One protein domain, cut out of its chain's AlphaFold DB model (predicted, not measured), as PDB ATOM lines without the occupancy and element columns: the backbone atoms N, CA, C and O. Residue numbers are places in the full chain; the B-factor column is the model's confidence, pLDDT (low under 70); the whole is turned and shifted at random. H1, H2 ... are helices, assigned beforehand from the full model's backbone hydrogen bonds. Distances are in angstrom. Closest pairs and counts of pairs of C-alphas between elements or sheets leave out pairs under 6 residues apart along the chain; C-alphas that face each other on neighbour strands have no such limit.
ATOM      1  N   GLU A  48      22.909 -65.575  -0.476       93.88
ATOM      2  CA  GLU A  48      23.182 -64.514  -1.443       93.88
ATOM      3  C   GLU A  48      23.498 -63.182  -0.751       93.88
ATOM      4  O   GLU A  48      24.523 -62.579  -1.055       93.88
ATOM      5  N   ILE A  49      22.714 -62.778   0.259       94.44
ATOM      6  CA  ILE A  49      22.991 -61.566   1.058       94.44
ATOM      7  C   ILE A  49      24.382 -61.633   1.700       94.44
ATOM      8  O   ILE A  49      25.158 -60.682   1.613       94.44
ATOM      9  N   ILE A  50      24.722 -62.766   2.318       94.81
ATOM     10  CA  ILE A  50      26.032 -62.959   2.953       94.81
ATOM     11  C   ILE A  50      27.159 -62.898   1.911       94.81
ATOM     12  O   ILE A  50      28.206 -62.303   2.170       94.81
ATOM     13  N   ALA A  51      26.960 -63.498   0.738       94.44
ATOM     14  CA  ALA A  51      27.934 -63.453  -0.347       94.44
ATOM     15  C   ALA A  51      28.132 -62.021  -0.872       94.44
ATOM     16  O   ALA A  51      29.273 -61.594  -1.053       94.44
ATOM     17  N   GLU A  52      27.055 -61.240  -1.031       95.38
ATOM     18  CA  GLU A  52      27.149 -59.818  -1.385       95.38
ATOM     19  C   GLU A  52      27.957 -59.021  -0.352       95.38
ATOM     20  O   GLU A  52      28.795 -58.199  -0.731       95.38
ATOM     21  N   GLU A  53      27.738 -59.252   0.946       94.88
ATOM     22  CA  GLU A  53      28.496 -58.589   2.016       94.88
ATOM     23  C   GLU A  53      29.996 -58.905   1.930       94.88
ATOM     24  O   GLU A  53      30.826 -57.995   1.977       94.88
ATOM     25  N   ILE A  54      30.348 -60.177   1.722       94.00
ATOM     26  CA  ILE A  54      31.742 -60.616   1.565       94.00
ATOM     27  C   ILE A  54      32.384 -59.970   0.330       94.00
ATOM     28  O   ILE A  54      33.506 -59.465   0.407       94.00
ATOM     29  N   LEU A  55      31.677 -59.935  -0.802       93.19
ATOM     30  CA  LEU A  55      32.158 -59.284  -2.023       93.19
ATOM     31  C   LEU A  55      32.395 -57.788  -1.814       93.19
ATOM     32  O   LEU A  55      33.434 -57.269  -2.231       93.19
ATOM     33  N   ARG A  56      31.465 -57.099  -1.141       93.94
ATOM     34  CA  ARG A  56      31.607 -55.677  -0.796       93.94
ATOM     35  C   ARG A  56      32.854 -55.442   0.039       93.94
ATOM     36  O   ARG A  56      33.630 -54.543  -0.273       93.94
ATOM     37  N   ASP A  57      33.074 -56.242   1.075       92.31
ATOM     38  CA  ASP A  57      34.229 -56.078   1.954       92.31
ATOM     39  C   ASP A  57      35.546 -56.383   1.235       92.31
ATOM     40  O   ASP A  57      36.493 -55.593   1.314       92.31
ATOM     41  N   ASN A  58      35.582 -57.440   0.423       89.88
ATOM     42  CA  ASN A  58      36.731 -57.757  -0.418       89.88
ATOM     43  C   ASN A  58      37.046 -56.642  -1.429       89.88
ATOM     44  O   ASN A  58      38.216 -56.372  -1.722       89.88
ATOM     45  N   PHE A  59      36.025 -55.988  -1.982       90.00
ATOM     46  CA  PHE A  59      36.215 -54.877  -2.908       90.00
ATOM     47  C   PHE A  59      36.658 -53.595  -2.196       90.00
ATOM     48  O   PHE A  59      37.575 -52.925  -2.666       90.00
ATOM     49  N   LYS A  60      36.116 -53.284  -1.012       89.56
ATOM     50  CA  LYS A  60      36.608 -52.170  -0.181       89.56
ATOM     51  C   LYS A  60      38.092 -52.333   0.147       89.56
ATOM     52  O   LYS A  60      38.846 -51.369   0.030       89.56
ATOM     53  N   LEU A  61      38.527 -53.542   0.516       88.62
ATOM     54  CA  LEU A  61      39.941 -53.841   0.773       88.62
ATOM     55  C   LEU A  61      40.811 -53.614  -0.472       88.62
ATOM     56  O   LEU A  61      41.892 -53.030  -0.375       88.62
ATOM     57  N   PHE A  62      40.322 -54.002  -1.651       86.38
ATOM     58  CA  PHE A  62      40.987 -53.689  -2.914       86.38
ATOM     59  C   PHE A  62      41.093 -52.176  -3.148       86.38
ATOM     60  O   PHE A  62      42.188 -51.685  -3.419       86.38
ATOM     61  N   LEU A  63      40.011 -51.416  -2.957       85.75
ATOM     62  CA  LEU A  63      39.996 -49.961  -3.147       85.75
ATOM     63  C   LEU A  63      40.941 -49.201  -2.205       85.75
ATOM     64  O   LEU A  63      41.478 -48.161  -2.586       85.75
ATOM     65  N   ILE A  64      41.196 -49.716  -0.998       84.50
ATOM     66  CA  ILE A  64      42.194 -49.143  -0.075       84.50
ATOM     67  C   ILE A  64      43.600 -49.168  -0.690       84.50
ATOM     68  O   ILE A  64      44.390 -48.252  -0.474       84.50
ATOM     69  N   THR A  65      43.910 -50.198  -1.476       82.56
ATOM     70  CA  THR A  65      45.230 -50.397  -2.100       82.56
ATOM     71  C   THR A  65      45.258 -50.028  -3.584       82.56
ATOM     72  O   THR A  65      46.277 -50.198  -4.253       82.56
ATOM     73  N   PHE A  66      44.147 -49.511  -4.111       81.69
ATOM     74  CA  PHE A  66      43.986 -49.229  -5.527       81.69
ATOM     75  C   PHE A  66      44.792 -47.996  -5.961       81.69
ATOM     76  O   PHE A  66      44.582 -46.882  -5.473       81.69
ATOM     77  N   VAL A  67      45.687 -48.197  -6.932       77.94
ATOM     78  CA  VAL A  67      46.488 -47.153  -7.579       77.94
ATOM     79  C   VAL A  67      46.167 -47.162  -9.080       77.94
ATOM     80  O   VAL A  67      46.565 -48.105  -9.767       77.94
ATOM     81  N   PRO A  68      45.504 -46.121  -9.627       74.69
ATOM     82  CA  PRO A  68      44.965 -46.134 -10.994       74.69
ATOM     83  C   PRO A  68      45.960 -46.517 -12.097       74.69
ATOM     84  O   PRO A  68      45.587 -47.149 -13.078       74.69
ATOM     85  N   TYR A  69      47.234 -46.154 -11.934       68.88
ATOM     86  CA  TYR A  69      48.268 -46.365 -12.949       68.88
ATOM     87  C   TYR A  69      48.949 -47.738 -12.885       68.88
ATOM     88  O   TYR A  69      49.564 -48.151 -13.863       68.88
ATOM     89  N   ASN A  70      48.843 -48.450 -11.756       67.56
ATOM     90  CA  ASN A  70      49.593 -49.689 -11.505       67.56
ATOM     91  C   ASN A  70      48.710 -50.885 -11.133       67.56
ATOM     92  O   ASN A  70      49.174 -52.025 -11.183       67.56
ATOM     93  N   THR A  71      47.452 -50.659 -10.760       71.81
ATOM     94  CA  THR A  71      46.558 -51.726 -10.321       71.81
ATOM     95  C   THR A  71      45.690 -52.190 -11.483       71.81
ATOM     96  O   THR A  71      44.883 -51.435 -12.021       71.81
ATOM     97  N   ARG A  72      45.825 -53.465 -11.866       71.88
ATOM     98  CA  ARG A  72      44.864 -54.098 -12.777       71.88
ATOM     99  C   ARG A  72      43.522 -54.238 -12.066       71.88
ATOM    100  O   ARG A  72      43.484 -54.620 -10.898       71.88
ATOM    101  N   ILE A  73      42.435 -53.960 -12.784       70.62
ATOM    102  CA  ILE A  73      41.081 -54.213 -12.287       70.62
ATOM    103  C   ILE A  73      40.967 -55.716 -12.016       70.62
ATOM    104  O   ILE A  73      41.159 -56.528 -12.922       70.62
ATOM    105  N   LYS A  74      40.716 -56.082 -10.756       71.69
ATOM    106  CA  LYS A  74      40.457 -57.468 -10.373       71.69
ATOM    107  C   LYS A  74      39.031 -57.814 -10.796       71.69
ATOM    108  O   LYS A  74      38.088 -57.143 -10.383       71.69
ATOM    109  N   GLU A  75      38.875 -58.846 -11.617       73.69
ATOM    110  CA  GLU A  75      37.561 -59.432 -11.878       73.69
ATOM    111  C   GLU A  75      37.151 -60.258 -10.658       73.69
ATOM    112  O   GLU A  75      37.870 -61.170 -10.244       73.69
ATOM    113  N   TYR A  76      36.021 -59.902 -10.054       80.06
ATOM    114  CA  TYR A  76      35.438 -60.659  -8.955       80.06
ATOM    115  C   TYR A  76      34.465 -61.677  -9.531       80.06
ATOM    116  O   TYR A  76      33.649 -61.348 -10.391       80.06
ATOM    117  N   ASN A  77      34.569 -62.909  -9.048       84.75
ATOM    118  CA  ASN A  77      33.645 -63.986  -9.358       84.75
ATOM    119  C   ASN A  77      32.988 -64.434  -8.058       84.75
ATOM    120  O   ASN A  77      33.629 -64.403  -7.010       84.75
ATOM    121  N   SER A  78      31.734 -64.855  -8.156       90.44
ATOM    122  CA  SER A  78      30.948 -65.365  -7.040       90.44
ATOM    123  C   SER A  78      30.268 -66.658  -7.453       90.44
ATOM    124  O   SER A  78      29.920 -66.826  -8.624       90.44
ATOM    125  N   GLU A  79      30.092 -67.569  -6.501       90.38
ATOM    126  CA  GLU A  79      29.306 -68.788  -6.716       90.38
ATOM    127  C   GLU A  79      27.811 -68.520  -6.477       90.38
ATOM    128  O   GLU A  79      26.951 -69.213  -7.024       90.38
ATOM    129  N   PHE A  80      27.495 -67.502  -5.670       92.50
ATOM    130  CA  PHE A  80      26.130 -67.217  -5.227       92.50
ATOM    131  C   PHE A  80      25.530 -65.947  -5.837       92.50
ATOM    132  O   PHE A  80      24.307 -65.857  -5.924       92.50
ATOM    133  N   VAL A  81      26.358 -64.999  -6.283       93.06
ATOM    134  CA  VAL A  81      25.923 -63.695  -6.808       93.06
ATOM    135  C   VAL A  81      26.102 -63.635  -8.325       93.06
ATOM    136  O   VAL A  81      27.125 -64.055  -8.869       93.06
ATOM    137  N   SER A  82      25.105 -63.097  -9.033       93.56
ATOM    138  CA  SER A  82      25.170 -62.952 -10.490       93.56
ATOM    139  C   SER A  82      26.246 -61.958 -10.925       93.56
ATOM    140  O   SER A  82      26.578 -61.005 -10.217       93.56
ATOM    141  N   LYS A  83      26.773 -62.131 -12.141       91.56
ATOM    142  CA  LYS A  83      27.797 -61.235 -12.686       91.56
ATOM    143  C   LYS A  83      27.295 -59.794 -12.794       91.56
ATOM    144  O   LYS A  83      28.046 -58.862 -12.523       91.56
ATOM    145  N   GLU A  84      26.033 -59.614 -13.170       91.56
ATOM    146  CA  GLU A  84      25.384 -58.306 -13.260       91.56
ATOM    147  C   GLU A  84      25.396 -57.612 -11.898       91.56
ATOM    148  O   GLU A  84      25.820 -56.460 -11.790       91.56
ATOM    149  N   ARG A  85      25.033 -58.349 -10.844       93.31
ATOM    150  CA  ARG A  85      24.989 -57.827  -9.481       93.31
ATOM    151  C   ARG A  85      26.381 -57.533  -8.919       93.31
ATOM    152  O   ARG A  85      26.563 -56.519  -8.252       93.31
ATOM    153  N   ILE A  86      27.387 -58.348  -9.246       91.94
ATOM    154  CA  ILE A  86      28.788 -58.060  -8.895       91.94
ATOM    155  C   ILE A  86      29.226 -56.713  -9.489       91.94
ATOM    156  O   ILE A  86      29.828 -55.901  -8.788       91.94
ATOM    157  N   VAL A  87      28.909 -56.450 -10.760       90.81
ATOM    158  CA  VAL A  87      29.260 -55.178 -11.414       90.81
ATOM    159  C   VAL A  87      28.546 -53.999 -10.751       90.81
ATOM    160  O   VAL A  87      29.153 -52.943 -10.576       90.81
ATOM    161  N   GLU A  88      27.279 -54.157 -10.366       92.94
ATOM    162  CA  GLU A  88      26.553 -53.136  -9.598       92.94
ATOM    163  C   GLU A  88      27.225 -52.855  -8.254       92.94
ATOM    164  O   GLU A  88      27.517 -51.700  -7.956       92.94
ATOM    165  N   ILE A  89      27.558 -53.897  -7.487       92.00
ATOM    166  CA  ILE A  89      28.264 -53.775  -6.203       92.00
ATOM    167  C   ILE A  89      29.586 -53.021  -6.374       92.00
ATOM    168  O   ILE A  89      29.895 -52.124  -5.590       92.00
ATOM    169  N   GLN A  90      30.364 -53.359  -7.405       89.81
ATOM    170  CA  GLN A  90      31.629 -52.684  -7.686       89.81
ATOM    171  C   GLN A  90      31.433 -51.199  -7.988       89.81
ATOM    172  O   GLN A  90      32.190 -50.378  -7.477       89.81
ATOM    173  N   LYS A  91      30.420 -50.839  -8.786       90.00
ATOM    174  CA  LYS A  91      30.095 -49.434  -9.065       90.00
ATOM    175  C   LYS A  91      29.683 -48.702  -7.791       90.00
ATOM    176  O   LYS A  91      30.299 -47.702  -7.453       90.00
ATOM    177  N   GLU A  92      28.730 -49.256  -7.041       92.56
ATOM    178  CA  GLU A  92      28.231 -48.660  -5.796       92.56
ATOM    179  C   GLU A  92      29.359 -48.381  -4.790       92.56
ATOM    180  O   GLU A  92      29.408 -47.321  -4.169       92.56
ATOM    181  N   GLU A  93      30.269 -49.335  -4.586       89.81
ATOM    182  CA  GLU A  93      31.368 -49.173  -3.632       89.81
ATOM    183  C   GLU A  93      32.496 -48.277  -4.167       89.81
ATOM    184  O   GLU A  93      33.159 -47.603  -3.373       89.81
ATOM    185  N   PHE A  94      32.707 -48.238  -5.487       87.75
ATOM    186  CA  PHE A  94      33.649 -47.318  -6.121       87.75
ATOM    187  C   PHE A  94      33.166 -45.871  -6.002       87.75
ATOM    188  O   PHE A  94      33.931 -45.029  -5.535       87.75
ATOM    189  N   ASP A  95      31.894 -45.605  -6.307       88.19
ATOM    190  CA  ASP A  95      31.279 -44.280  -6.183       88.19
ATOM    191  C   ASP A  95      31.390 -43.773  -4.733       88.19
ATOM    192  O   ASP A  95      31.939 -42.700  -4.480       88.19
ATOM    193  N   LYS A  96      31.034 -44.609  -3.743       87.94
ATOM    194  CA  LYS A  96      31.221 -44.295  -2.308       87.94
ATOM    195  C   LYS A  96      32.678 -44.037  -1.924       87.94
ATOM    196  O   LYS A  96      32.969 -43.372  -0.927       87.94
ATOM    197  N   TRP A  97      33.632 -44.676  -2.593       86.88
ATOM    198  CA  TRP A  97      35.053 -44.453  -2.335       86.88
ATOM    199  C   TRP A  97      35.542 -43.143  -2.955       86.88
ATOM    200  O   TRP A  97      36.320 -42.449  -2.301       86.88
ATOM    201  N   GLN A  98      35.051 -42.778  -4.143       82.81
ATOM    202  CA  GLN A  98      35.315 -41.476  -4.761       82.81
ATOM    203  C   GLN A  98      34.752 -40.342  -3.907       82.81
ATOM    204  O   GLN A  98      35.516 -39.475  -3.506       82.81
ATOM    205  N   GLU A  99      33.480 -40.423  -3.503       83.88
ATOM    206  CA  GLU A  99      32.852 -39.428  -2.620       83.88
ATOM    207  C   GLU A  99      33.659 -39.218  -1.333       83.88
ATOM    208  O   GLU A  99      33.901 -38.092  -0.906       83.88
ATOM    209  N   ARG A 100      34.140 -40.306  -0.714       76.56
ATOM    210  CA  ARG A 100      35.000 -40.210   0.472       76.56
ATOM    211  C   ARG A 100      36.330 -39.531   0.170       76.56
ATOM    212  O   ARG A 100      36.781 -38.757   1.002       76.56
ATOM    213  N   LYS A 101      36.969 -39.822  -0.966       67.00
ATOM    214  CA  LYS A 101      38.227 -39.171  -1.354       67.00
ATOM    215  C   LYS A 101      38.043 -37.688  -1.645       67.00
ATOM    216  O   LYS A 101      38.854 -36.906  -1.162       67.00
ATOM    217  N   ASP A 102      36.970 -37.319  -2.329       58.75
ATOM    218  CA  ASP A 102      36.640 -35.926  -2.627       58.75
ATOM    219  C   ASP A 102      36.380 -35.134  -1.333       58.75
ATOM    220  O   ASP A 102      36.800 -33.990  -1.208       58.75
ATOM    221  N   LEU A 103      35.795 -35.761  -0.303       55.53
ATOM    222  CA  LEU A 103      35.645 -35.159   1.031       55.53
ATOM    223  C   LEU A 103      36.976 -34.973   1.796       55.53
ATOM    224  O   LEU A 103      37.015 -34.215   2.766       55.53
ATOM    225  N   PHE A 104      38.052 -35.665   1.398       51.16
ATOM    226  CA  PHE A 104      39.407 -35.506   1.953       51.16
ATOM    227  C   PHE A 104      40.324 -34.635   1.084       51.16
ATOM    228  O   PHE A 104      41.414 -34.276   1.546       51.16
ATOM    229  N   GLU A 105      39.912 -34.260  -0.131       48.44
ATOM    230  CA  GLU A 105      40.471 -33.080  -0.779       48.44
ATOM    231  C   GLU A 105      40.055 -31.892   0.084       48.44
ATOM    232  O   GLU A 105      38.947 -31.375  -0.013       48.44
ATOM    233  N   PHE A 106      40.933 -31.521   1.023       45.66
ATOM    234  CA  PHE A 106      40.831 -30.279   1.770       45.66
ATOM    235  C   PHE A 106      40.379 -29.203   0.797       45.66
ATOM    236  O   PHE A 106      41.083 -28.918  -0.172       45.66
ATOM    237  N   ASP A 107      39.221 -28.612   1.063       47.25
ATOM    238  CA  ASP A 107      38.795 -27.420   0.365       47.25
ATOM    239  C   ASP A 107      39.763 -26.302   0.784       47.25
ATOM    240  O   ASP A 107      39.551 -25.564   1.751       47.25
ATOM    241  N   VAL A 108      40.919 -26.255   0.115       52.28
ATOM    242  CA  VAL A 108      41.985 -25.277   0.351       52.28
ATOM    243  C   VAL A 108      41.413 -23.871   0.172       52.28
ATOM    244  O   VAL A 108      41.894 -22.933   0.804       52.28
ATOM    245  N   TRP A 109      40.333 -23.727  -0.607       45.72
ATOM    246  CA  TRP A 109      39.590 -22.482  -0.747       45.72
ATOM    247  C   TRP A 109      38.822 -22.105   0.521       45.72
ATOM    248  O   TRP A 109      38.891 -20.944   0.921       45.72
ATOM    249  N   ASN A 110      38.196 -23.051   1.228       49.66
ATOM    250  CA  ASN A 110      37.589 -22.757   2.535       49.66
ATOM    251  C   ASN A 110      38.637 -22.354   3.584       49.66
ATOM    252  O   ASN A 110      38.375 -21.467   4.398       49.66
ATOM    253  N   TYR A 111      39.843 -22.931   3.544       48.62
ATOM    254  CA  TYR A 111      40.934 -22.523   4.440       48.62
ATOM    255  C   TYR A 111      41.551 -21.167   4.039       48.62
ATOM    256  O   TYR A 111      41.932 -20.379   4.903       48.62
ATOM    257  N   ALA A 112      41.607 -20.855   2.740       52.59
ATOM    258  CA  ALA A 112      42.108 -19.578   2.227       52.59
ATOM    259  C   ALA A 112      41.141 -18.406   2.475       52.59
ATOM    260  O   ALA A 112      41.592 -17.284   2.698       52.59
ATOM    261  N   ILE A 113      39.826 -18.650   2.473       54.03
ATOM    262  CA  ILE A 113      38.805 -17.625   2.742       54.03
ATOM    263  C   ILE A 113      38.567 -17.462   4.257       54.03
ATOM    264  O   ILE A 113      38.335 -16.350   4.724       54.03
ATOM    265  N   GLY A 114      38.702 -18.533   5.051       46.06
ATOM    266  CA  GLY A 114      38.564 -18.492   6.515       46.06
ATOM    267  C   GLY A 114      39.744 -17.868   7.275       46.06
ATOM    268  O   GLY A 114      39.603 -17.557   8.453       46.06
ATOM    269  N   GLY A 115      40.894 -17.664   6.619       41.06
ATOM    270  CA  GLY A 115      42.047 -16.934   7.167       41.06
ATOM    271  C   GLY A 115      42.043 -15.425   6.881       41.06
ATOM    272  O   GLY A 115      43.017 -14.750   7.208       41.06
ATOM    273  N   ALA A 116      40.988 -14.906   6.244       49.47
ATOM    274  CA  ALA A 116      40.839 -13.500   5.859       49.47
ATOM    275  C   ALA A 116      39.723 -12.764   6.637       49.47
ATOM    276  O   ALA A 116      39.164 -11.790   6.128       49.47
ATOM    277  N   LEU A 117      39.405 -13.220   7.856       41.53
ATOM    278  CA  LEU A 117      38.561 -12.515   8.833       41.53
ATOM    279  C   LEU A 117      39.328 -12.258  10.133       41.53
ATOM    280  O   LEU A 117      40.002 -13.197  10.613       41.53
TER     281      LEU A 117
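AT A GLANCE: This is residues 48 to 117 of the 117 residues of an uncharacterized protein of Bacteroidetes bacterium (UniProt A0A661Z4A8). Two long helices, H1 and H2, cross and pack on each other in a small body, and from it a thin tail, residues 99 to 117, sticks out with the end of H2 and the short helix H3 in it. A long loop leads from the end of H1 back to the beginning of H2, and its residues 65 to 70 also stick out. The printed part has 70 residues with three named helices, H1, H2 and H3 along the chain, and no named strand; the class is all helix. The whole is only just extended, close to loose, with a radius of gyration of the C-alphas of 16.9 A, and spans 59 by 28 by 17 A, the tail making much of the length.

HOW THE PARTS SIT: H1, residues 48 to 64, touches H2, residues 83 to 102, with the closest C-alphas, those of Arg 56 and Ile 89, 6.6 A apart. They run the same way at a steep tilt of 41 degrees, centre to centre 10.6 A. H3, residues 108 to 114, is apart from both H1 and H2. In H1, H2 and H3 every O i to N i+4 pair is within hydrogen-bond range.

IN THESE COORDINATES: H1 begins at C-alpha 48 at (23.182, -64.514, -1.443) and is 24.5 A long from first to last C-alpha. H2, the longest helix, begins at C-alpha 83 at (27.797, -61.235, -12.686) and is 28.6 A long. H3 is 9.8 A long and ends at C-alpha 114 at (38.564, -18.492, 6.515).

THE WHOLE: The C-alphas farthest apart, those of Glu 79 and Leu 117, the chain's last residue, are 59.1 A apart. Without the stretches that stand free, the body has 45 residues and spans 26 by 19 by 16 A. The link from H1 to H2, 18 residues, is long; that from H2 to H3, 5 residues, is tight. The printed part has no cut. The mean pLDDT of the printed part is 77.8, and residues 69 to 70 and 101 to 117 are under 70.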